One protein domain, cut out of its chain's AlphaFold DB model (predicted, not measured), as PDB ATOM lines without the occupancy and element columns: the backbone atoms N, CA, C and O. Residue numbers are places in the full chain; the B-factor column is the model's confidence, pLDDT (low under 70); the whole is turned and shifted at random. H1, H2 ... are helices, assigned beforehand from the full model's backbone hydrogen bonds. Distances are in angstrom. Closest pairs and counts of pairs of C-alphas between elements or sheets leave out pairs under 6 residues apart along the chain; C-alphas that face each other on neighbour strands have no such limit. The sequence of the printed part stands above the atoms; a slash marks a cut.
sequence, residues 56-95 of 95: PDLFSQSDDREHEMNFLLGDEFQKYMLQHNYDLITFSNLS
ATOM      1  N   PRO A  56     -30.042   2.559 -50.318       77.75
ATOM      2  CA  PRO A  56     -29.713   2.161 -48.948       77.75
ATOM      3  C   PRO A  56     -28.247   1.727 -48.822       77.75
ATOM      4  O   PRO A  56     -27.710   1.052 -49.699       77.75
ATOM      5  N   ASP A  57     -27.599   2.073 -47.712       82.62
ATOM      6  CA  ASP A  57     -26.230   1.630 -47.437       82.62
ATOM      7  C   ASP A  57     -26.153   0.121 -47.115       82.62
ATOM      8  O   ASP A  57     -27.165  -0.568 -46.960       82.62
ATOM      9  N   LEU A  58     -24.931  -0.414 -47.013       85.88
ATOM     10  CA  LEU A  58     -24.711  -1.841 -46.741       85.88
ATOM     11  C   LEU A  58     -25.328  -2.304 -45.414       85.88
ATOM     12  O   LEU A  58     -25.739  -3.457 -45.313       85.88
ATOM     13  N   PHE A  59     -25.399  -1.421 -44.416       86.38
ATOM     14  CA  PHE A  59     -26.012  -1.714 -43.123       86.38
ATOM     15  C   PHE A  59     -27.543  -1.789 -43.231       86.38
ATOM     16  O   PHE A  59     -28.177  -2.699 -42.709       86.38
ATOM     17  N   SER A  60     -28.154  -0.883 -43.985       85.25
ATOM     18  CA  SER A  60     -29.594  -0.879 -44.254       85.25
ATOM     19  C   SER A  60     -30.035  -2.099 -45.058       85.25
ATOM     20  O   SER A  60     -31.171  -2.559 -44.928       85.25
ATOM     21  N   GLN A  61     -29.124  -2.627 -45.878       86.00
ATOM     22  CA  GLN A  61     -29.302  -3.839 -46.669       86.00
ATOM     23  C   GLN A  61     -28.897  -5.127 -45.933       86.00
ATOM     24  O   GLN A  61     -28.986  -6.210 -46.524       86.00
ATOM     25  N   SER A  62     -28.430  -5.068 -44.688       90.00
ATOM     26  CA  SER A  62     -28.125  -6.267 -43.910       90.00
ATOM     27  C   SER A  62     -29.281  -6.632 -42.978       90.00
ATOM     28  O   SER A  62     -30.247  -5.894 -42.794       90.00
ATOM     29  N   ASP A  63     -29.184  -7.820 -42.397       92.62
ATOM     30  CA  ASP A  63     -30.065  -8.307 -41.335       92.62
ATOM     31  C   ASP A  63     -29.705  -7.720 -39.956       92.62
ATOM     32  O   ASP A  63     -30.312  -8.080 -38.951       92.62
ATOM     33  N   ASP A  64     -28.742  -6.794 -39.889       93.44
ATOM     34  CA  ASP A  64     -28.362  -6.102 -38.656       93.44
ATOM     35  C   ASP A  64     -29.536  -5.322 -38.055       93.44
ATOM     36  O   ASP A  64     -29.735  -5.345 -36.844       93.44
ATOM     37  N   ARG A  65     -30.358  -4.685 -38.894       92.06
ATOM     38  CA  ARG A  65     -31.548  -3.944 -38.448       92.06
ATOM     39  C   ARG A  65     -32.619  -4.852 -37.847       92.06
ATOM     40  O   ARG A  65     -33.283  -4.481 -36.877       92.06
ATOM     41  N   GLU A  66     -32.774  -6.046 -38.416       94.75
ATOM     42  CA  GLU A  66     -33.722  -7.049 -37.925       94.75
ATOM     43  C   GLU A  66     -33.227  -7.645 -36.615       94.75
ATOM     44  O   GLU A  66     -34.010  -7.835 -35.687       94.75
ATOM     45  N   HIS A  67     -31.916  -7.881 -36.513       95.62
ATOM     46  CA  HIS A  67     -31.276  -8.267 -35.262       95.62
ATOM     47  C   HIS A  67     -31.531  -7.229 -34.168       95.62
ATOM     48  O   HIS A  67     -31.995  -7.603 -33.093       95.62
ATOM     49  N   GLU A  68     -31.295  -5.942 -34.437       95.06
ATOM     50  CA  GLU A  68     -31.551  -4.881 -33.455       95.06
ATOM     51  C   GLU A  68     -33.025  -4.823 -33.040       95.06
ATOM     52  O   GLU A  68     -33.345  -4.758 -31.855       95.06
ATOM     53  N   MET A  69     -33.944  -4.903 -34.006       95.50
ATOM     54  CA  MET A  69     -35.380  -4.929 -33.728       95.50
ATOM     55  C   MET A  69     -35.761  -6.106 -32.821       95.50
ATOM     56  O   MET A  69     -36.465  -5.917 -31.831       95.50
ATOM     57  N   ASN A  70     -35.273  -7.309 -33.130       96.50
ATOM     58  CA  ASN A  70     -35.552  -8.506 -32.341       96.50
ATOM     59  C   ASN A  70     -34.925  -8.437 -30.944       96.50
ATOM     60  O   ASN A  70     -35.545  -8.879 -29.981       96.50
ATOM     61  N   PHE A  71     -33.726  -7.864 -30.818       95.75
ATOM     62  CA  PHE A  71     -33.079  -7.639 -29.530       95.75
ATOM     63  C   PHE A  71     -33.902  -6.689 -28.648       95.75
ATOM     64  O   PHE A  71     -34.224  -7.038 -27.515       95.75
ATOM     65  N   LEU A  72     -34.290  -5.524 -29.178       94.75
ATOM     66  CA  LEU A  72     -35.036  -4.497 -28.438       94.75
ATOM     67  C   LEU A  72     -36.441  -4.958 -28.022       94.75
ATOM     68  O   LEU A  72     -36.947  -4.533 -26.984       94.75
ATOM     69  N   LEU A  73     -37.073  -5.824 -28.819       95.50
ATOM     70  CA  LEU A  73     -38.381  -6.413 -28.513       95.50
ATOM     71  C   LEU A  73     -38.291  -7.692 -27.664       95.50
ATOM     72  O   LEU A  73     -39.321  -8.196 -27.222       95.50
ATOM     73  N   GLY A  74     -37.090  -8.232 -27.455       96.50
ATOM     74  CA  GLY A  74     -36.880  -9.527 -26.823       96.50
ATOM     75  C   GLY A  74     -36.968  -9.506 -25.295       96.50
ATOM     76  O   GLY A  74     -36.591  -8.539 -24.630       96.50
ATOM     77  N   ASP A  75     -37.380 -10.642 -24.725       97.31
ATOM     78  CA  ASP A  75     -37.481 -10.853 -23.273       97.31
ATOM     79  C   ASP A  75     -36.163 -10.595 -22.530       97.31
ATOM     80  O   ASP A  75     -36.167 -10.214 -21.360       97.31
ATOM     81  N   GLU A  76     -35.028 -10.859 -23.175       95.75
ATOM     82  CA  GLU A  76     -33.707 -10.710 -22.562       95.75
ATOM     83  C   GLU A  76     -33.389  -9.239 -22.275       95.75
ATOM     84  O   GLU A  76     -32.980  -8.901 -21.164       95.75
ATOM     85  N   PHE A  77     -33.672  -8.354 -23.236       95.25
ATOM     86  CA  PHE A  77     -33.512  -6.914 -23.065       95.25
ATOM     87  C   PHE A  77     -34.474  -6.369 -22.006       95.25
ATOM     88  O   PHE A  77     -34.061  -5.620 -21.124       95.25
ATOM     89  N   GLN A  78     -35.736  -6.812 -22.010       95.62
ATOM     90  CA  GLN A  78     -36.706  -6.413 -20.985       95.62
ATOM     91  C   GLN A  78     -36.264  -6.827 -19.575       95.62
ATOM     92  O   GLN A  78     -36.327  -6.028 -18.640       95.62
ATOM     93  N   LYS A  79     -35.771  -8.062 -19.412       97.00
ATOM     94  CA  LYS A  79     -35.225  -8.541 -18.133       97.00
ATOM     95  C   LYS A  79     -34.005  -7.736 -17.705       97.00
ATOM     96  O   LYS A  79     -33.913  -7.402 -16.529       97.00
ATOM     97  N   TYR A  80     -33.113  -7.402 -18.635       95.00
ATOM     98  CA  TYR A  80     -31.945  -6.572 -18.355       95.00
ATOM     99  C   TYR A  80     -32.345  -5.193 -17.812       95.00
ATOM    100  O   TYR A  80     -31.870  -4.791 -16.752       95.00
ATOM    101  N   MET A  81     -33.287  -4.505 -18.464       94.31
ATOM    102  CA  MET A  81     -33.782  -3.201 -17.999       94.31
ATOM    103  C   MET A  81     -34.362  -3.283 -16.579       94.31
ATOM    104  O   MET A  81     -34.023  -2.468 -15.723       94.31
ATOM    105  N   LEU A  82     -35.163  -4.318 -16.296       95.25
ATOM    106  CA  LEU A  82     -35.739  -4.548 -14.967       95.25
ATOM    107  C   LEU A  82     -34.676  -4.857 -13.902       95.25
ATOM    108  O   LEU A  82     -34.742  -4.327 -12.797       95.25
ATOM    109  N   GLN A  83     -33.693  -5.705 -14.214       95.31
ATOM    110  CA  GLN A  83     -32.631  -6.101 -13.279       95.31
ATOM    111  C   GLN A  83     -31.736  -4.929 -12.873       95.31
ATOM    112  O   GLN A  83     -31.291  -4.868 -11.727       95.31
ATOM    113  N   HIS A  84     -31.488  -4.005 -13.800       91.88
ATOM    114  CA  HIS A  84     -30.658  -2.827 -13.567       91.88
ATOM    115  C   HIS A  84     -31.458  -1.598 -13.109       91.88
ATOM    116  O   HIS A  84     -30.862  -0.551 -12.861       91.88
ATOM    117  N   ASN A  85     -32.781  -1.729 -12.944       92.94
ATOM    118  CA  ASN A  85     -33.685  -0.639 -12.576       92.94
ATOM    119  C   ASN A  85     -33.551   0.568 -13.524       92.94
ATOM    120  O   ASN A  85     -33.412   1.712 -13.088       92.94
ATOM    121  N   TYR A  86     -33.538   0.283 -14.826       92.12
ATOM    122  CA  TYR A  86     -33.538   1.291 -15.876       92.12
ATOM    123  C   TYR A  86     -34.954   1.536 -16.385       92.12
ATOM    124  O   TYR A  86     -35.674   0.595 -16.724       92.12
ATOM    125  N   ASP A  87     -35.295   2.811 -16.534       92.00
ATOM    126  CA  ASP A  87     -36.551   3.244 -17.130       92.00
ATOM    127  C   ASP A  87     -36.326   3.700 -18.573       92.00
ATOM    128  O   ASP A  87     -35.413   4.475 -18.873       92.00
ATOM    129  N   LEU A  88     -37.182   3.233 -19.485       91.56
ATOM    130  CA  LEU A  88     -37.250   3.788 -20.834       91.56
ATOM    131  C   LEU A  88     -38.032   5.096 -20.791       91.56
ATOM    132  O   LEU A  88     -39.222   5.114 -20.479       91.56
ATOM    133  N   ILE A  89     -37.355   6.179 -21.151       92.44
ATOM    134  CA  ILE A  89     -37.929   7.519 -21.195       92.44
ATOM    135  C   ILE A  89     -37.876   8.085 -22.611       92.44
ATOM    136  O   ILE A  89     -37.084   7.667 -23.454       92.44
ATOM    137  N   THR A  90     -38.734   9.064 -22.867       91.75
ATOM    138  CA  THR A  90     -38.718   9.863 -24.095       91.75
ATOM    139  C   THR A  90     -38.044  11.207 -23.835       91.75
ATOM    140  O   THR A  90     -37.952  11.648 -22.691       91.75
ATOM    141  N   PHE A  91     -37.640  11.922 -24.889       91.69
ATOM    142  CA  PHE A  91     -37.068  13.268 -24.736       91.69
ATOM    143  C   PHE A  91     -37.998  14.251 -24.013       91.69
ATOM    144  O   PHE A  91     -37.517  15.142 -23.323       91.69
ATOM    145  N   SER A  92     -39.321  14.071 -24.093       92.44
ATOM    146  CA  SER A  92     -40.279  14.891 -23.335       92.44
ATOM    147  C   SER A  92     -40.262  14.659 -21.822       92.44
ATOM    148  O   SER A  92     -40.893  15.414 -21.097       92.44
ATOM    149  N   ASN A  93     -39.578  13.626 -21.328       89.50
ATOM    150  CA  ASN A  93     -39.412  13.387 -19.894       89.50
ATOM    151  C   ASN A  93     -38.160  14.068 -19.320       89.50
ATOM    152  O   ASN A  93     -37.986  14.061 -18.107       89.50
ATOM    153  N   LEU A  94     -37.292  14.620 -20.176       85.88
ATOM    154  CA  LEU A  94     -36.028  15.261 -19.794       85.88
ATOM    155  C   LEU A  94     -36.158  16.780 -19.574       85.88
ATOM    156  O   LEU A  94     -35.153  17.452 -19.347       85.88
ATOM    157  N   SER A  95     -37.371  17.326 -19.701       69.00
ATOM    158  CA  SER A  95     -37.683  18.760 -19.598       69.00
ATOM    159  C   SER A  95     -38.252  19.163 -18.249       69.00
ATOM    160  O   SER A  95     -39.194  18.463 -17.811       69.00
TER     161      SER A  95
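Overview. This is residues 56 to 95 of the 95 residues of an uncharacterized protein of Trichobilharzia regenti (UniProt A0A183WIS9). Two short helices, H1 and H2, follow each other end to end and meet at a wide corner, and the two ends of the printed part hang from the far ends of this pair towards the same side, like an open arch with an empty middle. The tail after H2, residues 84 to 95, is the longer arm; the stretch before H1, residues 56 to 63, is a short looped one. The printed part has 40 residues with two named helices, H1 then H2, and no named strand; its class is all helix, though under half of the residues, 19 of 40, are in named elements. It is extended, with a radius of gyration of the C-alphas of 13.9 A, and flat, spanning 34 by 28 by 11 A.

Arrangement. The longest helix is H1, residues 64 to 73, and a tight link of one residue, Gly 74, joins it to H2, residues 75 to 83. The two are close but not clearly touching, with 2 pairs of C-alphas within 8 A; the closest C-alphas are those of Phe 71 and Phe 77, 6.5 A apart. Their lines stand at a steep tilt of 54 degrees, and they run the same way. In H1 and H2 every O i to N i+4 pair is within hydrogen-bond range.

Along the chain. H1 runs 14.3 A from C-alpha 64 at (-28.362, -6.102, -38.656) to C-alpha 73 at (-38.381, -6.413, -28.513). H2 runs 12.1 A and ends with C-alpha 83 at (-32.631, -6.101, -13.279). Residues 91 to 93 are a helical run without a name.

Size, cuts and confidence. The C-alphas of Pro 56 and Gln 83, the two farthest apart, are 36.7 A from each other. The printed part has no cut and ends at the chain's last residue, Ser 95. Residues 84 to 95 hold no named element, and residues 87 to 95 stand free. The mean pLDDT of the printed part is 91.6, and residue 95 alone is under 70.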